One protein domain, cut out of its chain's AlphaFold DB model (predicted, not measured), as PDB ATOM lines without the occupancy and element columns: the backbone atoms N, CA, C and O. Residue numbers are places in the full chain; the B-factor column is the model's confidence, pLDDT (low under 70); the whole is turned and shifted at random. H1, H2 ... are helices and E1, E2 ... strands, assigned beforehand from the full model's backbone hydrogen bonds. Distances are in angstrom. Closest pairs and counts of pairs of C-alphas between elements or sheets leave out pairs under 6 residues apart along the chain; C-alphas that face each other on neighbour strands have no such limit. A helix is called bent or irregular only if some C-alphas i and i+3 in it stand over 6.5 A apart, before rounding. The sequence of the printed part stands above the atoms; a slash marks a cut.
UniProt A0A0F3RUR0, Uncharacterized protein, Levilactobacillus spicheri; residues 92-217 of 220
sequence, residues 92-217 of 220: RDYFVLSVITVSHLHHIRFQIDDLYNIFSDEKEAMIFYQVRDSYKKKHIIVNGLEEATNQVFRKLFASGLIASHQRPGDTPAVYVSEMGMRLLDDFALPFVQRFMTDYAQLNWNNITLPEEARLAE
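What this domain is: This is residues 92 to 217 of the 220 residues of an uncharacterized protein of Levilactobacillus spicheri (UniProt A0A0F3RUR0). The small antiparallel sheet E1 E2 E3 and the strand hairpin E4 E5, which packs on E1, form a two-part wall of strands along H1, and H1 runs through the middle of the model. H3 crosses near the beginning of H1, H4 and H5 wrap round H1 away from the three-stranded sheet, H6 sits near that same beginning of H1, and residues 117 to 123, of which 117 belongs to the little helix H2, stick out and stand free. The printed part has 126 residues with six named helices and five named strands, in the order H1 E1 H2 E2 E3 H3 E4 E5 H4 H5 H6. The class is mixed, helices and strands. The whole is compact, with a radius of gyration of the C-alphas of 14.7 A, and rounded, spanning 40 by 38 by 28 A.

Where its parts are: Start with the sheet: find C-alpha 108 at (166.674, 156.407, 153.796), where E1, residues 108 to 112, begins its run of 13.8 A. E2, residues 128 to 132, is 13.4 A long, and E3 is residues 141 to 144. The second sheet is E4, residues 162 to 165, with E5, residues 173 to 176. Go back to C-alpha 92 at (167.951, 158.145, 134.954), where H1, residues 92 to 106, begins; it is 20.1 A long and irregular, with C-alphas 101 and 104 7.3 A apart. H2 is residues 114 to 117, and H3, residues 147 to 158, is 16.0 A long. H4 is residues 178 to 186, 12.4 A long. H5, residues 188 to 201, is 19.1 A long and irregular, with C-alphas 190 and 193 7.6 A apart. H6, residues 211 to 217, ends at C-alpha 217, (160.620, 159.639, 127.993).

How they stand to each other: In the sheet E1 E2 E3, look at E1 and E2, antiparallel at 150 degrees, where N 109 and O 131 are within hydrogen-bond range at 2.9 A. E2 and E3 form an antiparallel hairpin, with N 130 and O 143 at 2.8 A. E4 and E5 form another hairpin, with N 163 and O 175 at 2.9 A. Between the sheets, E1 and E5 have 9 pairs of C-alphas within 8 A, the closest being Gln 111 and Ala 173 at 4.5 A. H1 only grazes the first sheet, with residues 99 to 106, and H3 only grazes it with residues 147 to 154. The closest C-alphas of H1 and E5 are those of Leu 97 and Val 176, 6.4 A apart. With residues 92 to 96 alone H1 touches H3, about perpendicular at 85 degrees, closest at the C-alphas of Asp 93 and Val 152, 6.3 A. With residues 94 to 98 alone it touches H4, closest at the C-alphas of Tyr 94 and Leu 184, 6.4 A, at a steep tilt of 69 degrees, only just short of about perpendicular, opposite ways. H1 and H5 are close but not clearly touching, the C-alphas of Phe 95 and Phe 195 being 6.4 A apart. H1 and H6 are also close but not clearly touching, with the C-alphas of Arg 92 and Ala 213 at 6.1 A. H4 and H5 meet only through their link. H2 is not on the first sheet and is apart from H1 and H3, for instance. Every O i to N i+4 pair is within hydrogen-bond range in H4, against 8 of 11 in H1, 7 of 8 in H3, 7 of 10 in H5 and 2 of 3 in H6; H2 is too short for such a pair.

The domain as a whole: The two C-alphas farthest apart are those of Ser 120 and Gln 193, 42.7 A. The printed part has no cut and no long link. The mean pLDDT of the printed part is 84.2; look for values under 70 at residues 114 to 125, 134 to 139, 167 to 171 and 214 to 217.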
ATOM      1  N   ARG A  92     168.939 158.643 133.978       96.44
ATOM      2  CA  ARG A  92     167.951 158.145 134.954       96.44
ATOM      3  C   ARG A  92     168.499 156.955 135.737       96.44
ATOM      4  O   ARG A  92     168.383 156.912 136.961       96.44
ATOM      5  N   ASP A  93     169.143 156.027 135.028       97.00
ATOM      6  CA  ASP A  93     169.796 154.860 135.620       97.00
ATOM      7  C   ASP A  93     170.920 155.299 136.569       97.00
ATOM      8  O   ASP A  93     170.956 154.889 137.730       97.00
ATOM      9  N   TYR A  94     171.801 156.188 136.092       97.75
ATOM     10  CA  TYR A  94     172.904 156.742 136.880       97.75
ATOM     11  C   TYR A  94     172.411 157.470 138.135       97.75
ATOM     12  O   TYR A  94     172.959 157.270 139.220       97.75
ATOM     13  N   PHE A  95     171.365 158.287 138.008       97.94
ATOM     14  CA  PHE A  95     170.768 159.030 139.110       97.94
ATOM     15  C   PHE A  95     170.241 158.078 140.183       97.94
ATOM     16  O   PHE A  95     170.633 158.192 141.341       97.94
ATOM     17  N   VAL A  96     169.414 157.097 139.807       97.88
ATOM     18  CA  VAL A  96     168.835 156.144 140.766       97.88
ATOM     19  C   VAL A  96     169.918 155.317 141.455       97.88
ATOM     20  O   VAL A  96     169.907 155.207 142.681       97.88
ATOM     21  N   LEU A  97     170.885 154.781 140.704       98.31
ATOM     22  CA  LEU A  97     172.019 154.053 141.278       98.31
ATOM     23  C   LEU A  97     172.801 154.930 142.271       98.31
ATOM     24  O   LEU A  97     173.090 154.496 143.387       98.31
ATOM     25  N   SER A  98     173.099 156.179 141.904       98.25
ATOM     26  CA  SER A  98     173.811 157.116 142.778       98.25
ATOM     27  C   SER A  98     173.010 157.444 144.041       98.25
ATOM     28  O   SER A  98     173.563 157.420 145.140       98.25
ATOM     29  N   VAL A  99     171.698 157.679 143.913       97.75
ATOM     30  CA  VAL A  99     170.797 157.950 145.042       97.75
ATOM     31  C   VAL A  99     170.754 156.774 146.013       97.75
ATOM     32  O   VAL A  99     170.900 156.993 147.213       97.75
ATOM     33  N   ILE A 100     170.608 155.535 145.529       97.38
ATOM     34  CA  ILE A 100     170.621 154.340 146.393       97.38
ATOM     35  C   ILE A 100     171.938 154.259 147.174       97.38
ATOM     36  O   ILE A 100     171.929 153.967 148.370       97.38
ATOM     37  N   THR A 101     173.071 154.548 146.529       96.81
ATOM     38  CA  THR A 101     174.394 154.504 147.172       96.81
ATOM     39  C   THR A 101     174.507 155.493 148.333       96.81
ATOM     40  O   THR A 101     175.050 155.150 149.384       96.81
ATOM     41  N   VAL A 102     173.971 156.707 148.190       96.00
ATOM     42  CA  VAL A 102     174.139 157.786 149.183       96.00
ATOM     43  C   VAL A 102     172.943 157.966 150.127       96.00
ATOM     44  O   VAL A 102     173.048 158.710 151.099       96.00
ATOM     45  N   SER A 103     171.820 157.269 149.912       94.25
ATOM     46  CA  SER A 103     170.585 157.450 150.700       94.25
ATOM     47  C   SER A 103     170.754 157.149 152.190       94.25
ATOM     48  O   SER A 103     170.063 157.727 153.030       94.25
ATOM     49  N   HIS A 104     171.699 156.272 152.537       90.69
ATOM     50  CA  HIS A 104     172.002 155.926 153.923       90.69
ATOM     51  C   HIS A 104     172.465 157.142 154.745       90.69
ATOM     52  O   HIS A 104     172.166 157.214 155.937       90.69
ATOM     53  N   LEU A 105     173.117 158.124 154.106       92.06
ATOM     54  CA  LEU A 105     173.520 159.392 154.728       92.06
ATOM     55  C   LEU A 105     172.315 160.249 155.145       92.06
ATOM     56  O   LEU A 105     172.444 161.120 155.999       92.06
ATOM     57  N   HIS A 106     171.140 159.965 154.578       91.19
ATOM     58  CA  HIS A 106     169.872 160.655 154.827       91.19
ATOM     59  C   HIS A 106     168.865 159.791 155.595       91.19
ATOM     60  O   HIS A 106     167.682 160.124 155.663       91.19
ATOM     61  N   HIS A 107     169.318 158.674 156.180       89.38
ATOM     62  CA  HIS A 107     168.479 157.713 156.910       89.38
ATOM     63  C   HIS A 107     167.326 157.147 156.066       89.38
ATOM     64  O   HIS A 107     166.219 156.904 156.558       89.38
ATOM     65  N   ILE A 108     167.601 156.959 154.775       91.69
ATOM     66  CA  ILE A 108     166.674 156.407 153.796       91.69
ATOM     67  C   ILE A 108     167.237 155.104 153.248       91.69
ATOM     68  O   ILE A 108     168.419 154.993 152.910       91.69
ATOM     69  N   ARG A 109     166.355 154.121 153.119       92.00
ATOM     70  CA  ARG A 109     166.604 152.852 152.443       92.00
ATOM     71  C   ARG A 109     165.472 152.564 151.472       92.00
ATOM     72  O   ARG A 109     164.358 153.035 151.666       92.00
ATOM     73  N   PHE A 110     165.747 151.762 150.455       93.62
ATOM     74  CA  PHE A 110     164.728 151.311 149.513       93.62
ATOM     75  C   PHE A 110     164.383 149.851 149.775       93.62
ATOM     76  O   PHE A 110     165.236 149.081 150.225       93.62
ATOM     77  N   GLN A 111     163.137 149.475 149.522       91.38
ATOM     78  CA  GLN A 111     162.642 148.115 149.707       91.38
ATOM     79  C   GLN A 111     161.869 147.646 148.485       91.38
ATOM     80  O   GLN A 111     161.342 148.466 147.736       91.38
ATOM     81  N   ILE A 112     161.815 146.330 148.306       87.06
ATOM     82  CA  ILE A 112     160.958 145.676 147.312       87.06
ATOM     83  C   ILE A 112     159.742 145.123 148.042       87.06
ATOM     84  O   ILE A 112     159.901 144.578 149.137       87.06
ATOM     85  N   ASP A 113     158.565 145.254 147.435       77.50
ATOM     86  CA  ASP A 113     157.358 144.570 147.889       77.50
ATOM     87  C   ASP A 113     157.609 143.056 147.996       77.50
ATOM     88  O   ASP A 113     158.048 142.413 147.036       77.50
ATOM     89  N   ASP A 114     157.395 142.484 149.178       63.16
ATOM     90  CA  ASP A 114     157.659 141.070 149.453       63.16
ATOM     91  C   ASP A 114     156.514 140.151 149.003       63.16
ATOM     92  O   ASP A 114     156.702 138.930 148.911       63.16
ATOM     93  N   LEU A 115     155.375 140.737 148.614       60.12
ATOM     94  CA  LEU A 115     154.232 140.032 148.039       60.12
ATOM     95  C   LEU A 115     154.539 139.411 146.667       60.12
ATOM     96  O   LEU A 115     153.796 138.546 146.208       60.12
ATOM     97  N   TYR A 116     155.672 139.749 146.042       53.56
ATOM     98  CA  TYR A 116     156.160 139.070 144.837       53.56
ATOM     99  C   TYR A 116     156.361 137.555 145.035       53.56
ATOM    100  O   TYR A 116     156.239 136.780 144.095       53.56
ATOM    101  N   ASN A 117     156.619 137.095 146.267       48.94
ATOM    102  CA  ASN A 117     156.683 135.657 146.562       48.94
ATOM    103  C   ASN A 117     155.300 134.972 146.586       48.94
ATOM    104  O   ASN A 117     155.236 133.748 146.690       48.94
ATOM    105  N   ILE A 118     154.210 135.746 146.550       43.94
ATOM    106  CA  ILE A 118     152.824 135.293 146.738       43.94
ATOM    107  C   ILE A 118     152.021 135.411 145.432       43.94
ATOM    108  O   ILE A 118     151.172 134.563 145.162       43.94
ATOM    109  N   PHE A 119     152.310 136.404 144.588       41.16
ATOM    110  CA  PHE A 119     151.675 136.547 143.276       41.16
ATOM    111  C   PHE A 119     152.356 135.640 142.239       41.16
ATOM    112  O   PHE A 119     153.364 135.988 141.636       41.16
ATOM    113  N   SER A 120     151.803 134.435 142.063       44.75
ATOM    114  CA  SER A 120     152.275 133.429 141.096       44.75
ATOM    115  C   SER A 120     151.874 133.715 139.646       44.75
ATOM    116  O   SER A 120     152.450 133.133 138.730       44.75
ATOM    117  N   ASP A 121     150.887 134.585 139.443       45.62
ATOM    118  CA  ASP A 121     150.502 135.097 138.133       45.62
ATOM    119  C   ASP A 121     151.222 136.437 137.957       45.62
ATOM    120  O   ASP A 121     150.842 137.407 138.605       45.62
ATOM    121  N   GLU A 122     152.255 136.492 137.112       53.38
ATOM    122  CA  GLU A 122     153.108 137.657 136.790       53.38
ATOM    123  C   GLU A 122     152.347 138.843 136.139       53.38
ATOM    124  O   GLU A 122     152.805 139.456 135.178       53.38
ATOM    125  N   LYS A 123     151.137 139.158 136.606       50.84
ATOM    126  CA  LYS A 123     150.280 140.229 136.087       50.84
ATOM    127  C   LYS A 123     150.659 141.598 136.643       50.84
ATOM    128  O   LYS A 123     150.345 142.601 136.009       50.84
ATOM    129  N   GLU A 124     151.324 141.649 137.796       57.81
ATOM    130  CA  GLU A 124     151.698 142.897 138.461       57.81
ATOM    131  C   GLU A 124     153.217 143.097 138.459       57.81
ATOM    132  O   GLU A 124     153.996 142.190 138.752       57.81
ATOM    133  N   ALA A 125     153.648 144.308 138.094       67.44
ATOM    134  CA  ALA A 125     155.058 144.669 138.046       67.44
ATOM    135  C   ALA A 125     155.634 144.827 139.463       67.44
ATOM    136  O   ALA A 125     154.952 145.315 140.360       67.44
ATOM    137  N   MET A 126     156.913 144.479 139.663       78.94
ATOM    138  CA  MET A 126     157.593 144.657 140.958       78.94
ATOM    139  C   MET A 126     157.481 146.102 141.455       78.94
ATOM    140  O   MET A 126     157.819 147.028 140.717       78.94
ATOM    141  N   ILE A 127     157.072 146.293 142.709       86.75
ATOM    142  CA  ILE A 127     156.922 147.620 143.315       86.75
ATOM    143  C   ILE A 127     158.055 147.873 144.306       86.75
ATOM    144  O   ILE A 127     158.393 147.031 145.139       86.75
ATOM    145  N   PHE A 128     158.636 149.066 144.208       91.12
ATOM    146  CA  PHE A 128     159.664 149.559 145.114       91.12
ATOM    147  C   PHE A 128     159.144 150.696 146.001       91.12
ATOM    148  O   PHE A 128     158.361 151.541 145.557       91.12
ATOM    149  N   TYR A 129     159.637 150.742 147.239       92.50
ATOM    150  CA  TYR A 129     159.273 151.743 148.242       92.50
ATOM    151  C   TYR A 129     160.502 152.466 148.786       92.50
ATOM    152  O   TYR A 129     161.551 151.859 149.015       92.50
ATOM    153  N   GLN A 130     160.342 153.758 149.069       93.50
ATOM    154  CA  GLN A 130     161.245 154.514 149.923       93.50
ATOM    155  C   GLN A 130     160.845 154.299 151.384       93.50
ATOM    156  O   GLN A 130     159.698 154.519 151.770       93.50
ATOM    157  N   VAL A 131     161.811 153.937 152.218       90.75
ATOM    158  CA  VAL A 131     161.628 153.762 153.655       90.75
ATOM    159  C   VAL A 131     162.551 154.693 154.408       90.75
ATOM    160  O   VAL A 131     163.755 154.742 154.153       90.75
ATOM    161  N   ARG A 132     161.981 155.429 155.356       87.06
ATOM    162  CA  ARG A 132     162.715 156.370 156.189       87.06
ATOM    163  C   ARG A 132     162.654 155.955 157.646       87.06
ATOM    164  O   ARG A 132     161.571 155.831 158.227       87.06
ATOM    165  N   ASP A 133     163.833 155.854 158.243       76.19
ATOM    166  CA  ASP A 133     163.968 155.627 159.671       76.19
ATOM    167  C   ASP A 133     163.864 156.980 160.386       76.19
ATOM    168  O   ASP A 133     164.666 157.898 160.189       76.19
ATOM    169  N   SER A 134     162.821 157.155 161.198       64.38
ATOM    170  CA  SER A 134     162.682 158.376 161.983       64.38
ATOM    171  C   SER A 134     163.543 158.285 163.240       64.38
ATOM    172  O   SER A 134     163.189 157.589 164.184       64.38
ATOM    173  N   TYR A 135     164.622 159.069 163.311       56.38
ATOM    174  CA  TYR A 135     165.451 159.189 164.525       56.38
ATOM    175  C   TYR A 135     164.672 159.647 165.774       56.38
ATOM    176  O   TYR A 135     165.155 159.491 166.891       56.38
ATOM    177  N   LYS A 136     163.481 160.245 165.601       56.09
ATOM    178  CA  LYS A 136     162.684 160.843 166.687       56.09
ATOM    179  C   LYS A 136     161.293 160.227 166.877       56.09
ATOM    180  O   LYS A 136     160.646 160.538 167.873       56.09
ATOM    181  N   LYS A 137     160.798 159.392 165.956       54.44
ATOM    182  CA  LYS A 137     159.455 158.788 166.042       54.44
ATOM    183  C   LYS A 137     159.563 157.267 166.002       54.44
ATOM    184  O   LYS A 137     160.289 156.725 165.184       54.44
ATOM    185  N   LYS A 138     158.766 156.570 166.820       59.00
ATOM    186  CA  LYS A 138     158.644 155.095 166.827       59.00
ATOM    187  C   LYS A 138     157.977 154.512 165.561       59.00
ATOM    188  O   LYS A 138     157.539 153.368 165.581       59.00
ATOM    189  N   HIS A 139     157.856 155.289 164.486       63.94
ATOM    190  CA  HIS A 139     157.147 154.893 163.273       63.94
ATOM    191  C   HIS A 139     158.082 154.982 162.071       63.94
ATOM    192  O   HIS A 139     158.715 156.015 161.838       63.94
ATOM    193  N   ILE A 140     158.142 153.884 161.322       71.19
ATOM    194  CA  ILE A 140     158.771 153.803 160.008       71.19
ATOM    195  C   ILE A 140     157.820 154.470 159.011       71.19
ATOM    196  O   ILE A 140     156.626 154.173 159.015       71.19
ATOM    197  N   ILE A 141     158.334 155.383 158.185       81.12
ATOM    198  CA  ILE A 141     157.559 155.981 157.090       81.12
ATOM    199  C   ILE A 141     157.907 155.219 155.816       81.12
ATOM    200  O   ILE A 141     159.086 155.112 155.473       81.12
ATOM    201  N   VAL A 142     156.884 154.703 155.138       83.81
ATOM    202  CA  VAL A 142     157.000 153.986 153.866       83.81
ATOM    203  C   VAL A 142     156.227 154.773 152.816       83.81
ATOM    204  O   VAL A 142     155.024 154.971 152.965       83.81
ATOM    205  N   ASN A 143     156.923 155.226 151.777       86.50
ATOM    206  CA  ASN A 143     156.349 155.951 150.649       86.50
ATOM    207  C   ASN A 143     156.544 155.124 149.375       86.50
ATOM    208  O   ASN A 143     157.651 154.649 149.105       86.50
ATOM    209  N   GLY A 144     155.484 154.960 148.584       87.88
ATOM    210  CA  GLY A 144     155.609 154.426 147.228       87.88
ATOM    211  C   GLY A 144     156.454 155.361 146.366       87.88
ATOM    212  O   GLY A 144     156.360 156.581 146.503       87.88
ATOM    213  N   LEU A 145     157.289 154.794 145.496       92.12
ATOM    214  CA  LEU A 145     157.981 155.586 144.481       92.12
ATOM    215  C   LEU A 145     157.011 155.938 143.350       92.12
ATOM    216  O   LEU A 145     156.212 155.094 142.944       92.12
ATOM    217  N   GLU A 146     157.131 157.151 142.808       92.62
ATOM    218  CA  GLU A 146     156.464 157.542 141.558       92.62
ATOM    219  C   GLU A 146     156.782 156.537 140.439       92.62
ATOM    220  O   GLU A 146     157.906 156.032 140.356       92.62
ATOM    221  N   GLU A 147     155.815 156.268 139.559       90.69
ATOM    222  CA  GLU A 147     155.903 155.212 138.542       90.69
ATOM    223  C   GLU A 147     157.139 155.343 137.637       90.69
ATOM    224  O   GLU A 147     157.864 154.366 137.470       90.69
ATOM    225  N   ALA A 148     157.470 156.546 137.155       91.94
ATOM    226  CA  ALA A 148     158.670 156.776 136.339       91.94
ATOM    227  C   ALA A 148     159.972 156.388 137.071       91.94
ATOM    228  O   ALA A 148     160.914 155.865 136.471       91.94
ATOM    229  N   THR A 149     160.022 156.598 138.390       94.31
ATOM    230  CA  THR A 149     161.147 156.172 139.235       94.31
ATOM    231  C   THR A 149     161.109 154.655 139.444       94.31
ATOM    232  O   THR A 149     162.133 153.984 139.322       94.31
ATOM    233  N   ASN A 150     159.924 154.095 139.699       92.62
ATOM    234  CA  ASN A 150     159.703 152.660 139.885       92.62
ATOM    235  C   ASN A 150     160.135 151.852 138.648       92.62
ATOM    236  O   ASN A 150     160.802 150.828 138.781       92.62
ATOM    237  N   GLN A 151     159.852 152.348 137.441       91.62
ATOM    238  CA  GLN A 151     160.286 151.748 136.175       91.62
ATOM    239  C   GLN A 151     161.810 151.643 136.065       91.62
ATOM    240  O   GLN A 151     162.328 150.593 135.677       91.62
ATOM    241  N   VAL A 152     162.544 152.679 136.488       95.12
ATOM    242  CA  VAL A 152     164.014 152.638 136.528       95.12
ATOM    243  C   VAL A 152     164.490 151.588 137.531       95.12
ATOM    244  O   VAL A 152     165.351 150.775 137.200       95.12
ATOM    245  N   PHE A 153     163.892 151.513 138.725       94.19
ATOM    246  CA  PHE A 153     164.208 150.449 139.688       94.19
ATOM    247  C   PHE A 153     163.951 149.049 139.106       94.19
ATOM    248  O   PHE A 153     164.818 148.181 139.214       94.19
ATOM    249  N   ARG A 154     162.817 148.826 138.429       90.19
ATOM    250  CA  ARG A 154     162.504 147.547 137.765       90.19
ATOM    251  C   ARG A 154     163.550 147.191 136.712       90.19
ATOM    252  O   ARG A 154     164.056 146.071 136.732       90.19
ATOM    253  N   LYS A 155     163.930 148.136 135.843       91.56
ATOM    254  CA  LYS A 155     164.985 147.951 134.828       91.56
ATOM    255  C   LYS A 155     166.332 147.598 135.468       91.56
ATOM    256  O   LYS A 155     166.998 146.647 135.048       91.56
ATOM    257  N   LEU A 156     166.739 148.339 136.497       93.88
ATOM    258  CA  LEU A 156     168.004 148.114 137.199       93.88
ATOM    259  C   LEU A 156     168.019 146.768 137.933       93.88
ATOM    260  O   LEU A 156     169.050 146.095 137.963       93.88
ATOM    261  N   PHE A 157     166.887 146.352 138.505       90.25
ATOM    262  CA  PHE A 157     166.759 145.052 139.158       90.25
ATOM    263  C   PHE A 157     166.788 143.922 138.126       90.25
ATOM    264  O   PHE A 157     167.523 142.950 138.294       90.25
ATOM    265  N   ALA A 158     166.067 144.085 137.013       85.81
ATOM    266  CA  ALA A 158     166.016 143.107 135.931       85.81
ATOM    267  C   ALA A 158     167.373 142.881 135.252       85.81
ATOM    268  O   ALA A 158     167.676 141.774 134.818       85.81
ATOM    269  N   SER A 159     168.215 143.914 135.206       88.69
ATOM    270  CA  SER A 159     169.586 143.836 134.691       88.69
ATOM    271  C   SER A 159     170.628 143.469 135.759       88.69
ATOM    272  O   SER A 159     171.816 143.370 135.450       88.69
ATOM    273  N   GLY A 160     170.221 143.231 137.010       88.44
ATOM    274  CA  GLY A 160     171.118 142.844 138.105       88.44
ATOM    275  C   GLY A 160     172.054 143.958 138.595       88.44
ATOM    276  O   GLY A 160     173.053 143.675 139.265       88.44
ATOM    277  N   LEU A 161     171.765 145.220 138.269       93.25
ATOM    278  CA  LEU A 161     172.532 146.385 138.733       93.25
ATOM    279  C   LEU A 161     172.145 146.812 140.148       93.25
ATOM    280  O   LEU A 161     172.975 147.343 140.883       93.25
ATOM    281  N   ILE A 162     170.916 146.510 140.557       92.62
ATOM    282  CA  ILE A 162     170.501 146.516 141.959       92.62
ATOM    283  C   ILE A 162     170.047 145.116 142.355       92.62
ATOM    284  O   ILE A 162     169.644 144.307 141.521       92.62
ATOM    285  N   ALA A 163     170.126 144.824 143.642       87.56
ATOM    286  CA  ALA A 163     169.663 143.571 144.211       87.56
ATOM    287  C   ALA A 163     169.012 143.833 145.565       87.56
ATOM    288  O   ALA A 163     169.196 144.893 146.161       87.56
ATOM    289  N   SER A 164     168.271 142.852 146.073       86.75
ATOM    290  CA  SER A 164     167.733 142.895 147.427       86.75
ATOM    291  C   SER A 164     168.474 141.937 148.351       86.75
ATOM    292  O   SER A 164     169.013 140.904 147.941       86.75
ATOM    293  N   HIS A 165     168.534 142.292 149.628       80.88
ATOM    294  CA  HIS A 165     168.910 141.374 150.686       80.88
ATOM    295  C   HIS A 165     167.852 141.394 151.785       80.88
ATOM    296  O   HIS A 165     167.369 142.452 152.189       80.88
ATOM    297  N   GLN A 166     167.543 140.228 152.334       76.69
ATOM    298  CA  GLN A 166     166.627 140.112 153.460       76.69
ATOM    299  C   GLN A 166     167.380 139.604 154.692       76.69
ATOM    300  O   GLN A 166     168.126 138.615 154.626       76.69
ATOM    301  N   ARG A 167     167.218 140.307 155.815       69.62
ATOM    302  CA  ARG A 167     167.560 139.783 157.141       69.62
ATOM    303  C   ARG A 167     166.312 139.102 157.719       69.62
ATOM    304  O   ARG A 167     165.210 139.537 157.401       69.62
ATOM    305  N   PRO A 168     166.452 138.032 158.520       65.25
ATOM    306  CA  PRO A 168     165.297 137.389 159.144       65.25
ATOM    307  C   PRO A 168     164.460 138.408 159.931       65.25
ATOM    308  O   PRO A 168     165.008 139.093 160.790       65.25
ATOM    309  N   GLY A 169     163.164 138.505 159.624       63.56
ATOM    310  CA  GLY A 169     162.235 139.445 160.266       63.56
ATOM    311  C   GLY A 169     162.140 140.839 159.630       63.56
ATOM    312  O   GLY A 169     161.311 141.623 160.076       63.56
ATOM    313  N   ASP A 170     162.925 141.132 158.586       68.12
ATOM    314  CA  ASP A 170     162.898 142.414 157.868       68.12
ATOM    315  C   ASP A 170     162.320 142.265 156.451       68.12
ATOM    316  O   ASP A 170     162.417 141.204 155.828       68.12
ATOM    317  N   THR A 171     161.802 143.362 155.898       69.94
ATOM    318  CA  THR A 171     161.496 143.488 154.467       69.94
ATOM    319  C   THR A 171     162.780 143.568 153.619       69.94
ATOM    320  O   THR A 171     163.801 144.098 154.088       69.94
ATOM    321  N   PRO A 172     162.785 143.050 152.371       81.75
ATOM    322  CA  PRO A 172     163.977 143.030 151.521       81.75
ATOM    323  C   PRO A 172     164.478 144.442 151.198       81.75
ATOM    324  O   PRO A 172     163.809 145.211 150.513       81.75
ATOM    325  N   ALA A 173     165.685 144.776 151.656       88.00
ATOM    326  CA  ALA A 173     166.315 146.064 151.388       88.00
ATOM    327  C   ALA A 173     167.113 146.022 150.082       88.00
ATOM    328  O   ALA A 173     167.860 145.071 149.835       88.00
ATOM    329  N   VAL A 174     166.968 147.063 149.269       92.00
ATOM    330  CA  VAL A 174     167.649 147.235 147.985       92.00
ATOM    331  C   VAL A 174     169.038 147.830 148.195       92.00
ATOM    332  O   VAL A 174     169.225 148.734 149.007       92.00
ATOM    333  N   TYR A 175     170.006 147.341 147.427       92.88
ATOM    334  CA  TYR A 175     171.359 147.880 147.349       92.88
ATOM    335  C   TYR A 175     171.877 147.841 145.906       92.88
ATOM    336  O   TYR A 175     171.432 147.020 145.099       92.88
ATOM    337  N   VAL A 176     172.841 148.710 145.591       95.12
ATOM    338  CA  VAL A 176     173.554 148.681 144.307       95.12
ATOM    339  C   VAL A 176     174.519 147.498 144.289       95.12
ATOM    340  O   VAL A 176     175.326 147.326 145.204       95.12
ATOM    341  N   SER A 177     174.421 146.651 143.265       92.75
ATOM    342  CA  SER A 177     175.319 145.509 143.103       92.75
ATOM    343  C   SER A 177     176.726 145.979 142.727       92.75
ATOM    344  O   SER A 177     176.919 147.095 142.252       92.75
ATOM    345  N   GLU A 178     177.734 145.118 142.875       92.12
ATOM    346  CA  GLU A 178     179.098 145.450 142.434       92.12
ATOM    347  C   GLU A 178     179.136 145.800 140.932       92.12
ATOM    348  O   GLU A 178     179.876 146.692 140.539       92.12
ATOM    349  N   MET A 179     178.297 145.180 140.089       93.25
ATOM    350  CA  MET A 179     178.192 145.567 138.672       93.25
ATOM    351  C   MET A 179     177.636 146.987 138.514       93.25
ATOM    352  O   MET A 179     178.174 147.761 137.726       93.25
ATOM    353  N   GLY A 180     176.599 147.338 139.281       95.94
ATOM    354  CA  GLY A 180     176.042 148.690 139.302       95.94
ATOM    355  C   GLY A 180     177.069 149.731 139.753       95.94
ATOM    356  O   GLY A 180     177.192 150.771 139.117       95.94
ATOM    357  N   MET A 181     177.875 149.417 140.773       96.75
ATOM    358  CA  MET A 181     178.967 150.288 141.225       96.75
ATOM    359  C   MET A 181     180.028 150.491 140.137       96.75
ATOM    360  O   MET A 181     180.432 151.619 139.878       96.75
ATOM    361  N   ARG A 182     180.440 149.425 139.436       96.06
ATOM    362  CA  ARG A 182     181.411 149.542 138.332       96.06
ATOM    363  C   ARG A 182     180.879 150.366 137.167       96.06
ATOM    364  O   ARG A 182     181.649 151.091 136.549       96.06
ATOM    365  N   LEU A 183     179.586 150.262 136.862       96.19
ATOM    366  CA  LEU A 183     178.955 151.105 135.847       96.19
ATOM    367  C   LEU A 183     178.847 152.564 136.302       96.19
ATOM    368  O   LEU A 183     179.061 153.450 135.484       96.19
ATOM    369  N   LEU A 184     178.577 152.838 137.581       96.62
ATOM    370  CA  LEU A 184     178.632 154.209 138.102       96.62
ATOM    371  C   LEU A 184     180.012 154.835 137.880       96.62
ATOM    372  O   LEU A 184     180.091 155.949 137.368       96.62
ATOM    373  N   ASP A 185     181.084 154.110 138.199       95.75
ATOM    374  CA  ASP A 185     182.451 154.597 137.987       95.75
ATOM    375  C   ASP A 185     182.729 154.852 136.497       95.75
ATOM    376  O   ASP A 185     183.247 155.903 136.119       95.75
ATOM    377  N   ASP A 186     182.337 153.914 135.630       95.19
ATOM    378  CA  ASP A 186     182.605 153.992 134.192       95.19
ATOM    379  C   ASP A 186     181.842 155.138 133.499       95.19
ATOM    380  O   ASP A 186     182.351 155.786 132.579       95.19
ATOM    381  N   PHE A 187     180.626 155.431 133.966       94.62
ATOM    382  CA  PHE A 187     179.741 156.475 133.434       94.62
ATOM    383  C   PHE A 187     179.727 157.756 134.269       94.62
ATOM    384  O   PHE A 187     178.906 158.638 134.021       94.62
ATOM    385  N   ALA A 188     180.665 157.920 135.204       95.25
ATOM    386  CA  ALA A 188     180.745 159.122 136.022       95.25
ATOM    387  C   ALA A 188     180.993 160.380 135.181       95.25
ATOM    388  O   ALA A 188     180.321 161.387 135.375       95.25
ATOM    389  N   LEU A 189     181.919 160.329 134.216       93.69
ATOM    390  CA  LEU A 189     182.324 161.507 133.443       93.69
ATOM    391  C   LEU A 189     181.146 162.263 132.786       93.69
ATOM    392  O   LEU A 189     181.062 163.474 132.991       93.69
ATOM    393  N   PRO A 190     180.230 161.614 132.039       93.12
ATOM    394  CA  PRO A 190     179.102 162.321 131.431       93.12
ATOM    395  C   PRO A 190     178.019 162.779 132.423       93.12
ATOM    396  O   PRO A 190     177.239 163.662 132.076       93.12
ATOM    397  N   PHE A 191     177.927 162.199 133.627       96.19
ATOM    398  CA  PHE A 191     176.741 162.357 134.482       96.19
ATOM    399  C   PHE A 191     176.992 162.982 135.857       96.19
ATOM    400  O   PHE A 191     176.069 163.566 136.423       96.19
ATOM    401  N   VAL A 192     178.212 162.922 136.396       96.69
ATOM    402  CA  VAL A 192     178.495 163.306 137.789       96.69
ATOM    403  C   VAL A 192     178.193 164.777 138.070       96.69
ATOM    404  O   VAL A 192     177.632 165.098 139.111       96.69
ATOM    405  N   GLN A 193     178.501 165.677 137.131       95.75
ATOM    406  CA  GLN A 193     178.239 167.111 137.299       95.75
ATOM    407  C   GLN A 193     176.739 167.399 137.381       95.75
ATOM    408  O   GLN A 193     176.296 168.118 138.273       95.75
ATOM    409  N   ARG A 194     175.950 166.775 136.499       95.56
ATOM    410  CA  ARG A 194     174.488 166.882 136.526       95.56
ATOM    411  C   ARG A 194     173.919 166.298 137.819       95.56
ATOM    412  O   ARG A 194     173.113 166.948 138.478       95.56
ATOM    413  N   PHE A 195     174.419 165.132 138.231       96.88
ATOM    414  CA  PHE A 195     174.004 164.491 139.475       96.88
ATOM    415  C   PHE A 195     174.262 165.362 140.704       96.88
ATOM    416  O   PHE A 195     173.400 165.434 141.569       96.88
ATOM    417  N   MET A 196     175.405 166.050 140.793       96.44
ATOM    418  CA  MET A 196     175.684 166.942 141.927       96.44
ATOM    419  C   MET A 196     174.669 168.087 142.035       96.44
ATOM    420  O   MET A 196     174.240 168.413 143.144       96.44
ATOM    421  N   THR A 197     174.265 168.669 140.903       95.50
ATOM    422  CA  THR A 197     173.233 169.713 140.861       95.50
ATOM    423  C   THR A 197     171.888 169.173 141.342       95.50
ATOM    424  O   THR A 197     171.287 169.750 142.249       95.50
ATOM    425  N   ASP A 198     171.455 168.032 140.805       96.38
ATOM    426  CA  ASP A 198     170.167 167.430 141.162       96.38
ATOM    427  C   ASP A 198     170.151 166.932 142.614       96.38
ATOM    428  O   ASP A 198     169.164 167.098 143.328       96.38
ATOM    429  N   TYR A 199     171.267 166.379 143.098       95.56
ATOM    430  CA  TYR A 199     171.439 165.939 144.481       95.56
ATOM    431  C   TYR A 199     171.241 167.087 145.478       95.56
ATOM    432  O   TYR A 199     170.605 166.898 146.516       95.56
ATOM    433  N   ALA A 200     171.758 168.281 145.169       94.25
ATOM    434  CA  ALA A 200     171.622 169.456 146.030       94.25
ATOM    435  C   ALA A 200     170.166 169.937 146.159       94.25
ATOM    436  O   ALA A 200     169.814 170.568 147.156       94.25
ATOM    437  N   GLN A 201     169.325 169.630 145.169       92.88
ATOM    438  CA  GLN A 201     167.916 170.029 145.111       92.88
ATOM    439  C   GLN A 201     166.956 168.882 145.463       92.88
ATOM    440  O   GLN A 201     165.744 169.089 145.551       92.88
ATOM    441  N   LEU A 202     167.477 167.671 145.685       94.38
ATOM    442  CA  LEU A 202     166.673 166.476 145.887       94.38
ATOM    443  C   LEU A 202     165.837 166.567 147.170       94.38
ATOM    444  O   LEU A 202     166.352 166.714 148.282       94.38
ATOM    445  N   ASN A 203     164.523 166.389 147.028       93.19
ATOM    446  CA  ASN A 203     163.634 166.233 148.169       93.19
ATOM    447  C   ASN A 203     163.765 164.824 148.761       93.19
ATOM    448  O   ASN A 203     163.042 163.903 148.395       93.19
ATOM    449  N   TRP A 204     164.635 164.666 149.755       92.19
ATOM    450  CA  TRP A 204     164.832 163.393 150.458       92.19
ATOM    451  C   TRP A 204     163.569 162.846 151.138       92.19
ATOM    452  O   TRP A 204     163.507 161.661 151.454       92.19
ATOM    453  N   ASN A 205     162.527 163.653 151.360       89.56
ATOM    454  CA  ASN A 205     161.266 163.140 151.906       89.56
ATOM    455  C   ASN A 205     160.421 162.395 150.861       89.56
ATOM    456  O   ASN A 205     159.569 161.596 151.246       89.56
ATOM    457  N   ASN A 206     160.644 162.669 149.575       90.56
ATOM    458  CA  ASN A 206     159.935 162.070 148.454       90.56
ATOM    459  C   ASN A 206     160.861 162.049 147.232       90.56
ATOM    460  O   ASN A 206     160.875 162.996 146.444       90.56
ATOM    461  N   ILE A 207     161.680 161.004 147.131       94.31
ATOM    462  CA  ILE A 207     162.674 160.874 146.067       94.31
ATOM    463  C   ILE A 207     161.965 160.553 144.754       94.31
ATOM    464  O   ILE A 207     161.325 159.510 144.616       94.31
ATOM    465  N   THR A 208     162.148 161.431 143.776       94.50
ATOM    466  CA  THR A 208     161.684 161.266 142.400       94.50
ATOM    467  C   THR A 208     162.823 161.568 141.431       94.50
ATOM    468  O   THR A 208     163.857 162.126 141.811       94.50
ATOM    469  N   LEU A 209     162.656 161.169 140.171       94.19
ATOM    470  CA  LEU A 209     163.569 161.572 139.106       94.19
ATOM    471  C   LEU A 209     163.540 163.104 138.909       94.19
ATOM    472  O   LEU A 209     162.466 163.708 139.008       94.19
ATOM    473  N   PRO A 210     164.679 163.729 138.558       90.88
ATOM    474  CA  PRO A 210     164.725 165.131 138.146       90.88
ATOM    475  C   PRO A 210     163.765 165.398 136.982       90.88
ATOM    476  O   PRO A 210     163.577 164.540 136.121       90.88
ATOM    477  N   GLU A 211     163.154 166.584 136.932       82.12
ATOM    478  CA  GLU A 211     162.110 166.922 135.950       82.12
ATOM    479  C   GLU A 211     162.550 166.699 134.498       82.12
ATOM    480  O   GLU A 211     161.889 165.977 133.757       82.12
ATOM    481  N   GLU A 212     163.727 167.191 134.125       75.75
ATOM    482  CA  GLU A 212     164.300 166.971 132.794       75.75
ATOM    483  C   GLU A 212     164.543 165.486 132.470       75.75
ATOM    484  O   GLU A 212     164.500 165.078 131.313       75.75
ATOM    485  N   ALA A 213     164.824 164.663 133.484       75.88
ATOM    486  CA  ALA A 213     165.027 163.228 133.312       75.88
ATOM    487  C   ALA A 213     163.696 162.468 133.173       75.88
ATOM    488  O   ALA A 213     163.678 161.383 132.594       75.88
ATOM    489  N   ARG A 214     162.589 163.035 133.674       68.06
ATOM    490  CA  ARG A 214     161.230 162.517 133.459       68.06
ATOM    491  C   ARG A 214     160.745 162.810 132.038       68.06
ATOM    492  O   ARG A 214     160.242 161.909 131.385       68.06
ATOM    493  N   LEU A 215     160.982 164.025 131.537       61.31
ATOM    494  CA  LEU A 215     160.508 164.478 130.219       61.31
ATOM    495  C   LEU A 215     161.222 163.821 129.024       61.31
ATOM    496  O   LEU A 215     160.666 163.771 127.933       61.31
ATOM    497  N   ALA A 216     162.431 163.283 129.214       60.25
ATOM    498  CA  ALA A 216     163.164 162.574 128.158       60.25
ATOM    499  C   ALA A 216     162.455 161.295 127.654       60.25
ATOM    500  O   ALA A 216     162.824 160.777 126.609       60.25
ATOM    501  N   GLU A 217     161.443 160.800 128.374       51.97
ATOM    502  CA  GLU A 217     160.620 159.639 127.993       51.97
ATOM    503  C   GLU A 217     159.497 159.992 127.002       51.97
ATOM    504  O   GLU A 217     158.949 159.107 126.362       51.97
TER     505      GLU A 217